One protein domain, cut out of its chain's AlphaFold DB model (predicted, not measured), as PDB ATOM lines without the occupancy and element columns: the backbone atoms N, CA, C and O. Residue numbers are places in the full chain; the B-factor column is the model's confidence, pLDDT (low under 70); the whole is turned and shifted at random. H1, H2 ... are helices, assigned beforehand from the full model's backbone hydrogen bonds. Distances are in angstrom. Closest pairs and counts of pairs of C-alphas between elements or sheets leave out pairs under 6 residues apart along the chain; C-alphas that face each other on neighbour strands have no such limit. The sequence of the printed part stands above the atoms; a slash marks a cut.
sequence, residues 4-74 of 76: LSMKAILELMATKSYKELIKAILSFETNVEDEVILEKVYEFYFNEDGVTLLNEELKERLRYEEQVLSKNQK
ATOM      1  N   LEU A   4       6.355  43.264  20.787       98.19
ATOM      2  CA  LEU A   4       5.550  43.814  19.687       98.19
ATOM      3  C   LEU A   4       4.514  42.803  19.191       98.19
ATOM      4  O   LEU A   4       3.349  43.144  19.009       98.19
ATOM      5  N   SER A   5       4.917  41.544  19.020       98.06
ATOM      6  CA  SER A   5       4.002  40.468  18.641       98.06
ATOM      7  C   SER A   5       2.965  40.191  19.736       98.06
ATOM      8  O   SER A   5       1.798  39.979  19.421       98.06
ATOM      9  N   MET A   6       3.361  40.236  21.015       97.81
ATOM     10  CA  MET A   6       2.420  40.098  22.136       97.81
ATOM     11  C   MET A   6       1.435  41.270  22.187       97.81
ATOM     12  O   MET A   6       0.234  41.044  22.295       97.81
ATOM     13  N   LYS A   7       1.915  42.509  22.026       97.75
ATOM     14  CA  LYS A   7       1.072  43.709  21.970       97.75
ATOM     15  C   LYS A   7       0.034  43.620  20.850       97.75
ATOM     16  O   LYS A   7      -1.135  43.866  21.113       97.75
ATOM     17  N   ALA A   8       0.428  43.190  19.651       98.00
ATOM     18  CA  ALA A   8      -0.500  43.027  18.529       98.00
ATOM     19  C   ALA A   8      -1.615  42.002  18.821       98.00
ATOM     20  O   ALA A   8      -2.759  42.178  18.405       98.00
ATOM     21  N   ILE A   9      -1.309  40.936  19.569       97.62
ATOM     22  CA  ILE A   9      -2.317  39.965  20.013       97.62
ATOM     23  C   ILE A   9      -3.255  40.580  21.054       97.62
ATOM     24  O   ILE A   9      -4.464  40.382  20.949       97.62
ATOM     25  N   LEU A  10      -2.733  41.343  22.019       97.00
ATOM     26  CA  LEU A  10      -3.560  42.048  23.004       97.00
ATOM     27  C   LEU A  10      -4.482  43.070  22.325       97.00
ATOM     28  O   LEU A  10      -5.659  43.140  22.661       97.00
ATOM     29  N   GLU A  11      -3.992  43.805  21.324       97.81
ATOM     30  CA  GLU A  11      -4.799  44.725  20.509       97.81
ATOM     31  C   GLU A  11      -5.914  43.976  19.764       97.81
ATOM     32  O   GLU A  11      -7.074  44.384  19.803       97.81
ATOM     33  N   LEU A  12      -5.606  42.823  19.159       97.88
ATOM     34  CA  LEU A  12      -6.620  41.975  18.532       97.88
ATOM     35  C   LEU A  12      -7.652  41.464  19.554       97.88
ATOM     36  O   LEU A  12      -8.847  41.462  19.262       97.88
ATOM     37  N   MET A  13      -7.233  41.047  20.749       98.00
ATOM     38  CA  MET A  13      -8.142  40.616  21.820       98.00
ATOM     39  C   MET A  13      -9.036  41.768  22.295       98.00
ATOM     40  O   MET A  13     -10.248  41.582  22.405       98.00
ATOM     41  N   ALA A  14      -8.472  42.966  22.474       97.19
ATOM     42  CA  ALA A  14      -9.196  44.174  22.864       97.19
ATOM     43  C   ALA A  14     -10.312  44.525  21.871       97.19
ATOM     44  O   ALA A  14     -11.409  44.888  22.290       97.19
ATOM     45  N   THR A  15     -10.060  44.371  20.564       97.62
ATOM     46  CA  THR A  15     -11.079  44.626  19.526       97.62
ATOM     47  C   THR A  15     -12.246  43.640  19.577       97.62
ATOM     48  O   THR A  15     -13.351  43.982  19.165       97.62
ATOM     49  N   LYS A  16     -12.016  42.418  20.076       97.25
ATOM     50  CA  LYS A  16     -13.054  41.389  20.217       97.25
ATOM     51  C   LYS A  16     -13.847  41.562  21.507       97.25
ATOM     52  O   LYS A  16     -15.069  41.469  21.487       97.25
ATOM     53  N   SER A  17     -13.151  41.772  22.621       97.62
ATOM     54  CA  SER A  17     -13.751  42.071  23.918       97.62
ATOM     55  C   SER A  17     -12.713  42.706  24.835       97.62
ATOM     56  O   SER A  17     -11.878  42.019  25.428       97.62
ATOM     57  N   TYR A  18     -12.780  44.029  24.977       96.81
ATOM     58  CA  TYR A  18     -11.933  44.755  25.922       96.81
ATOM     59  C   TYR A  18     -12.174  44.288  27.361       96.81
ATOM     60  O   TYR A  18     -11.231  44.067  28.112       96.81
ATOM     61  N   LYS A  19     -13.438  44.041  27.713       97.88
ATOM     62  CA  LYS A  19     -13.842  43.532  29.022       97.88
ATOM     63  C   LYS A  19     -13.160  42.216  29.389       97.88
ATOM     64  O   LYS A  19     -12.542  42.117  30.446       97.88
ATOM     65  N   GLU A  20     -13.238  41.221  28.508       98.25
ATOM     66  CA  GLU A  20     -12.634  39.911  28.779       98.25
ATOM     67  C   GLU A  20     -11.106  39.979  28.765       98.25
ATOM     68  O   GLU A  20     -10.459  39.292  29.551       98.25
ATOM     69  N   LEU A  21     -10.513  40.859  27.948       98.31
ATOM     70  CA  LEU A  21      -9.078  41.126  28.014       98.31
ATOM     71  C   LEU A  21      -8.663  41.638  29.403       98.31
ATOM     72  O   LEU A  21      -7.695  41.136  29.971       98.31
ATOM     73  N   ILE A  22      -9.386  42.610  29.963       97.81
ATOM     74  CA  ILE A  22      -9.074  43.157  31.290       97.81
ATOM     75  C   ILE A  22      -9.270  42.098  32.380       97.81
ATOM     76  O   ILE A  22      -8.375  41.921  33.205       97.81
ATOM     77  N   LYS A  23     -10.376  41.337  32.358       98.44
ATOM     78  CA  LYS A  23     -10.599  40.217  33.293       98.44
ATOM     79  C   LYS A  23      -9.467  39.186  33.222       98.44
ATOM     80  O   LYS A  23      -8.986  38.747  34.263       98.44
ATOM     81  N   ALA A  24      -9.002  38.844  32.020       98.19
ATOM     82  CA  ALA A  24      -7.896  37.909  31.826       98.19
ATOM     83  C   ALA A  24      -6.565  38.444  32.378       98.19
ATOM     84  O   ALA A  24      -5.837  37.693  33.020       98.19
ATOM     85  N   ILE A  25      -6.259  39.731  32.175       97.56
ATOM     86  CA  ILE A  25      -5.057  40.360  32.746       97.56
ATOM     87  C   ILE A  25      -5.126  40.357  34.277       97.56
ATOM     88  O   ILE A  25      -4.162  39.963  34.924       97.56
ATOM     89  N   LEU A  26      -6.267  40.744  34.856       97.50
ATOM     90  CA  LEU A  26      -6.470  40.720  36.307       97.50
ATOM     91  C   LEU A  26      -6.273  39.309  36.866       97.50
ATOM     92  O   LEU A  26      -5.489  39.120  37.790       97.50
ATOM     93  N   SER A  27      -6.924  38.316  36.259       98.38
ATOM     94  CA  SER A  27      -6.795  36.913  36.650       98.38
ATOM     95  C   SER A  27      -5.347  36.423  36.588       98.38
ATOM     96  O   SER A  27      -4.867  35.808  37.539       98.38
ATOM     97  N   PHE A  28      -4.626  36.756  35.515       97.81
ATOM     98  CA  PHE A  28      -3.226  36.381  35.332       97.81
ATOM     99  C   PHE A  28      -2.300  36.990  36.397       97.81
ATOM    100  O   PHE A  28      -1.459  36.286  36.947       97.81
ATOM    101  N   GLU A  29      -2.463  38.275  36.715       97.06
ATOM    102  CA  GLU A  29      -1.597  38.975  37.673       97.06
ATOM    103  C   GLU A  29      -1.914  38.615  39.137       97.06
ATOM    104  O   GLU A  29      -1.024  38.637  39.988       97.06
ATOM    105  N   THR A  30      -3.171  38.279  39.458       96.81
ATOM    106  CA  THR A  30      -3.606  38.051  40.849       96.81
ATOM    107  C   THR A  30      -3.907  36.591  41.190       96.81
ATOM    108  O   THR A  30      -4.111  36.284  42.365       96.81
ATOM    109  N   ASN A  31      -3.949  35.690  40.204       97.94
ATOM    110  CA  ASN A  31      -4.438  34.304  40.307       97.94
ATOM    111  C   ASN A  31      -5.915  34.175  40.738       97.94
ATOM    112  O   ASN A  31      -6.325  33.138  41.259       97.94
ATOM    113  N   VAL A  32      -6.731  35.219  40.560       98.31
ATOM    114  CA  VAL A  32      -8.175  35.151  40.845       98.31
ATOM    115  C   VAL A  32      -8.889  34.576  39.626       98.31
ATOM    116  O   VAL A  32      -8.805  35.145  38.543       98.31
ATOM    117  N   GLU A  33      -9.615  33.476  39.801       98.00
ATOM    118  CA  GLU A  33     -10.377  32.815  38.723       98.00
ATOM    119  C   GLU A  33     -11.902  32.947  38.895       98.00
ATOM    120  O   GLU A  33     -12.666  32.540  38.023       98.00
ATOM    121  N   ASP A  34     -12.366  33.528  40.007       98.69
ATOM    122  CA  ASP A  34     -13.793  33.753  40.250       98.69
ATOM    123  C   ASP A  34     -14.327  34.848  39.316       98.69
ATOM    124  O   ASP A  34     -14.000  36.032  39.446       98.69
ATOM    125  N   GLU A  35     -15.175  34.443  38.373       98.12
ATOM    126  CA  GLU A  35     -15.727  35.331  37.356       98.12
ATOM    127  C   GLU A  35     -16.567  36.472  37.946       98.12
ATOM    128  O   GLU A  35     -16.524  37.586  37.427       98.12
ATOM    129  N   VAL A  36     -17.283  36.241  39.049       98.50
ATOM    130  CA  VAL A  36     -18.111  37.274  39.689       98.50
ATOM    131  C   VAL A  36     -17.230  38.338  40.338       98.50
ATOM    132  O   VAL A  36     -17.566  39.523  40.305       98.50
ATOM    133  N   ILE A  37     -16.099  37.940  40.926       98.69
ATOM    134  CA  ILE A  37     -15.119  38.887  41.465       98.69
ATOM    135  C   ILE A  37     -14.491  39.699  40.328       98.69
ATOM    136  O   ILE A  37     -14.460  40.928  40.406       98.69
ATOM    137  N   LEU A  38     -14.040  39.037  39.258       98.69
ATOM    138  CA  LEU A  38     -13.419  39.698  38.105       98.69
ATOM    139  C   LEU A  38     -14.377  40.671  37.403       98.69
ATOM    140  O   LEU A  38     -13.965  41.759  37.008       98.69
ATOM    141  N   GLU A  39     -15.655  40.305  37.290       98.62
ATOM    142  CA  GLU A  39     -16.711  41.157  36.744       98.62
ATOM    143  C   GLU A  39     -16.849  42.462  37.537       98.62
ATOM    144  O   GLU A  39     -16.768  43.546  36.966       98.62
ATOM    145  N   LYS A  40     -16.965  42.370  38.867       98.38
ATOM    146  CA  LYS A  40     -17.109  43.548  39.739       98.38
ATOM    147  C   LYS A  40     -15.898  44.473  39.677       98.38
ATOM    148  O   LYS A  40     -16.049  45.692  39.692       98.38
ATOM    149  N   VAL A  41     -14.692  43.907  39.621       98.06
ATOM    150  CA  VAL A  41     -13.459  44.699  39.509       98.06
ATOM    151  C   VAL A  41     -13.380  45.383  38.144       98.06
ATOM    152  O   VAL A  41     -12.987  46.547  38.076       98.06
ATOM    153  N   TYR A  42     -13.793  44.707  37.070       97.94
ATOM    154  CA  TYR A  42     -13.895  45.330  35.753       97.94
ATOM    155  C   TYR A  42     -14.904  46.484  35.742       97.94
ATOM    156  O   TYR A  42     -14.585  47.555  35.234       97.94
ATOM    157  N   GLU A  43     -16.098  46.298  36.312       97.81
ATOM    158  CA  GLU A  43     -17.113  47.354  36.393       97.81
ATOM    159  C   GLU A  43     -16.598  48.580  37.155       97.81
ATOM    160  O   GLU A  43     -16.806  49.706  36.710       97.81
ATOM    161  N   PHE A  44     -15.882  48.372  38.264       97.56
ATOM    162  CA  PHE A  44     -15.211  49.450  38.990       97.56
ATOM    163  C   PHE A  44     -14.167  50.156  38.112       97.56
ATOM    164  O   PHE A  44     -14.203  51.372  37.963       97.56
ATOM    165  N   TYR A  45     -13.279  49.395  37.467       96.38
ATOM    166  CA  TYR A  45     -12.264  49.938  36.561       96.38
ATOM    167  C   TYR A  45     -12.860  50.742  35.393       96.38
ATOM    168  O   TYR A  45     -12.292  51.753  34.993       96.38
ATOM    169  N   PHE A  46     -13.980  50.290  34.829       95.56
ATOM    170  CA  PHE A  46     -14.584  50.901  33.648       95.56
ATOM    171  C   PHE A  46     -15.394  52.166  33.965       95.56
ATOM    172  O   PHE A  46     -15.471  53.057  33.123       95.56
ATOM    173  N   ASN A  47     -16.014  52.233  35.148       96.62
ATOM    174  CA  ASN A  47     -16.924  53.323  35.509       96.62
ATOM    175  C   ASN A  47     -16.263  54.444  36.321       96.62
ATOM    176  O   ASN A  47     -16.787  55.555  36.335       96.62
ATOM    177  N   GLU A  48     -15.158  54.172  37.015       95.19
ATOM    178  CA  GLU A  48     -14.520  55.154  37.893       95.19
ATOM    179  C   GLU A  48     -13.462  55.978  37.156       95.19
ATOM    180  O   GLU A  48     -12.443  55.466  36.677       95.19
ATOM    181  N   ASP A  49     -13.671  57.292  37.135       90.44
ATOM    182  CA  ASP A  49     -12.695  58.230  36.599       90.44
ATOM    183  C   ASP A  49     -11.382  58.165  37.398       90.44
ATOM    184  O   ASP A  49     -11.351  58.215  38.627       90.44
ATOM    185  N   GLY A  50     -10.259  58.090  36.683       86.00
ATOM    186  CA  GLY A  50      -8.923  58.085  37.285       86.00
ATOM    187  C   GLY A  50      -8.427  56.715  37.756       86.00
ATOM    188  O   GLY A  50      -7.255  56.603  38.119       86.00
ATOM    189  N   VAL A  51      -9.245  55.660  37.690       92.50
ATOM    190  CA  VAL A  51      -8.758  54.291  37.890       92.50
ATOM    191  C   VAL A  51      -8.041  53.825  36.632       92.50
ATOM    192  O   VAL A  51      -8.498  54.001  35.504       92.50
ATOM    193  N   THR A  52      -6.872  53.218  36.812       92.62
ATOM    194  CA  THR A  52      -6.089  52.690  35.698       92.62
ATOM    195  C   THR A  52      -5.512  51.329  36.036       92.62
ATOM    196  O   THR A  52      -5.259  51.025  37.198       92.62
ATOM    197  N   LEU A  53      -5.305  50.505  35.008       92.44
ATOM    198  CA  LEU A  53      -4.824  49.138  35.193       92.44
ATOM    199  C   LEU A  53      -3.333  49.084  35.557       92.44
ATOM    200  O   LEU A  53      -2.916  48.267  36.370       92.44
ATOM    201  N   LEU A  54      -2.522  49.945  34.935       93.56
ATOM    202  CA  LEU A  54      -1.085  49.992  35.192       93.56
ATOM    203  C   LEU A  54      -0.811  50.769  36.482       93.56
ATOM    204  O   LEU A  54      -1.276  51.896  36.628       93.56
ATOM    205  N   ASN A  55       0.002  50.193  37.363       91.81
ATOM    206  CA  ASN A  55       0.457  50.851  38.583       91.81
ATOM    207  C   ASN A  55       1.116  52.220  38.285       91.81
ATOM    208  O   ASN A  55       1.885  52.353  37.327       91.81
ATOM    209  N   GLU A  56       0.831  53.230  39.113       93.56
ATOM    210  CA  GLU A  56       1.341  54.595  38.918       93.56
ATOM    211  C   GLU A  56       2.872  54.682  38.942       93.56
ATOM    212  O   GLU A  56       3.441  55.408  38.129       93.56
ATOM    213  N   GLU A  57       3.555  53.888  39.770       95.94
ATOM    214  CA  GLU A  57       5.021  53.837  39.823       95.94
ATOM    215  C   GLU A  57       5.607  53.366  38.484       95.94
ATOM    216  O   GLU A  57       6.569  53.943  37.974       95.94
ATOM    217  N   LEU A  58       4.987  52.363  37.847       96.19
ATOM    218  CA  LEU A  58       5.418  51.891  36.528       96.19
ATOM    219  C   LEU A  58       5.186  52.949  35.446       96.19
ATOM    220  O   LEU A  58       6.031  53.129  34.567       96.19
ATOM    221  N   LYS A  59       4.075  53.689  35.512       94.94
ATOM    222  CA  LYS A  59       3.822  54.802  34.587       94.94
ATOM    223  C   LYS A  59       4.809  55.945  34.775       94.94
ATOM    224  O   LYS A  59       5.293  56.499  33.790       94.94
ATOM    225  N   GLU A  60       5.091  56.322  36.019       95.81
ATOM    226  CA  GLU A  60       6.097  57.328  36.352       95.81
ATOM    227  C   GLU A  60       7.464  56.914  35.830       95.81
ATOM    228  O   GLU A  60       8.146  57.714  35.181       95.81
ATOM    229  N   ARG A  61       7.826  55.643  36.021       97.31
ATOM    230  CA  ARG A  61       9.082  55.107  35.518       97.31
ATOM    231  C   ARG A  61       9.165  55.145  33.994       97.31
ATOM    232  O   ARG A  61      10.193  55.566  33.474       97.31
ATOM    233  N   LEU A  62       8.100  54.774  33.279       96.25
ATOM    234  CA  LEU A  62       8.052  54.878  31.814       96.25
ATOM    235  C   LEU A  62       8.285  56.319  31.345       96.25
ATOM    236  O   LEU A  62       9.159  56.557  30.514       96.25
ATOM    237  N   ARG A  63       7.578  57.289  31.942       95.94
ATOM    238  CA  ARG A  63       7.756  58.716  31.620       95.94
ATOM    239  C   ARG A  63       9.181  59.196  31.884       95.94
ATOM    240  O   ARG A  63       9.711  59.998  31.117       95.94
ATOM    241  N   TYR A  64       9.797  58.735  32.970       96.38
ATOM    242  CA  TYR A  64      11.180  59.070  33.293       96.38
ATOM    243  C   TYR A  64      12.150  58.556  32.219       96.38
ATOM    244  O   TYR A  64      12.959  59.330  31.709       96.38
ATOM    245  N   GLU A  65      12.040  57.285  31.828       97.19
ATOM    246  CA  GLU A  65      12.930  56.691  30.821       97.19
ATOM    247  C   GLU A  65      12.764  57.354  29.442       97.19
ATOM    248  O   GLU A  65      13.754  57.642  28.769       97.19
ATOM    249  N   GLU A  66      11.534  57.698  29.041       95.38
ATOM    250  CA  GLU A  66      11.272  58.460  27.810       95.38
ATOM    251  C   GLU A  66      11.971  59.829  27.818       95.38
ATOM    252  O   GLU A  66      12.581  60.240  26.824       95.38
ATOM    253  N   GLN A  67      11.938  60.531  28.955       93.44
ATOM    254  CA  GLN A  67      12.620  61.816  29.100       93.44
ATOM    255  C   GLN A  67      14.141  61.668  29.028       93.44
ATOM    256  O   GLN A  67      14.785  62.467  28.344       93.44
ATOM    257  N   VAL A  68      14.716  60.663  29.696       93.31
ATOM    258  CA  VAL A  68      16.162  60.389  29.657       93.31
ATOM    259  C   VAL A  68      16.618  60.102  28.226       93.31
ATOM    260  O   VAL A  68      17.571  60.725  27.754       93.31
ATOM    261  N   LEU A  69      15.899  59.244  27.498       90.19
ATOM    262  CA  LEU A  69      16.191  58.943  26.094       90.19
ATOM    263  C   LEU A  69      16.155  60.204  25.221       90.19
ATOM    264  O   LEU A  69      17.068  60.430  24.426       90.19
ATOM    265  N   SER A  70      15.145  61.058  25.407       87.06
ATOM    266  CA  SER A  70      14.998  62.289  24.623       87.06
ATOM    267  C   SER A  70      16.114  63.315  24.861       87.06
ATOM    268  O   SER A  70      16.452  64.071  23.950       87.06
ATOM    269  N   LYS A  71      16.688  63.363  26.073       83.12
ATOM    270  CA  LYS A  71      17.810  64.256  26.409       83.12
ATOM    271  C   LYS A  71      19.099  63.770  25.758       83.12
ATOM    272  O   LYS A  71      19.758  64.545  25.074       83.12
ATOM    273  N   ASN A  72      19.379  62.474  25.866       77.88
ATOM    274  CA  ASN A  72      20.592  61.875  25.310       77.88
ATOM    275  C   ASN A  72      20.658  61.984  23.774       77.88
ATOM    276  O   ASN A  72      21.742  62.069  23.213       77.88
ATOM    277  N   GLN A  73      19.512  62.021  23.084       73.38
ATOM    278  CA  GLN A  73      19.448  62.226  21.630       73.38
ATOM    279  C   GLN A  73      19.658  63.682  21.183       73.38
ATOM    280  O   GLN A  73      19.891  63.910  20.002       73.38
ATOM    281  N   LYS A  74      19.537  64.665  22.084       66.75
ATOM    282  CA  LYS A  74      19.752  66.094  21.782       66.75
ATOM    283  C   LYS A  74      21.189  66.556  22.037       66.75
ATOM    284  O   LYS A  74      21.547  67.650  21.613       66.75
TER     285      LYS A  74
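Overview. This is residues 4 to 74 of the 76 residues of an uncharacterized protein of Solobacterium moorei (UniProt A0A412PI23). One long helix, H4, sticks out as an arm from a small body in which H2 and H3 pack at a steep angle; H1 makes a corner with H2, and its residues 4 to 9 also stick out. The printed part has 71 residues with four named helices, H1 to H4 in order, and no named strand: all helix. It is loose, with a radius of gyration of the C-alphas of 15.5 A, and spans 50 by 26 by 22 A.

Arrangement. H4, residues 56 to 72, touches no helix. H2, residues 18 to 30, touches residues 38 to 42 alone of H3, residues 35 to 47, at a steep tilt of 63 degrees, opposite ways; the closest C-alphas, of Lys 23 and Leu 38, are 5.6 A apart. H1, residues 4 to 16, only just touches H2, with 3 pairs of C-alphas within 8 A, between residues 10 to 14 alone and Leu 21 alone; the closest, Ala 14 and Leu 21, are 6.0 A apart. Their steep tilt is 53 degrees, opposite ways. In H1, H2, H3 and H4 every O i to N i+4 pair is within hydrogen-bond range.

Along the chain. H4 runs 24.7 A, from C-alpha 56 at (1.341, 54.595, 38.918) to C-alpha 72 at (20.592, 61.875, 25.310). H1 measures 18.8 A, H2 18.4 A, H3 18.1 A.

Size, cuts and confidence. The farthest C-alphas, Val 36 and Lys 74, are 50.8 A apart. The printed part has no cut and no long link. Residue 74 alone has pLDDT under 70.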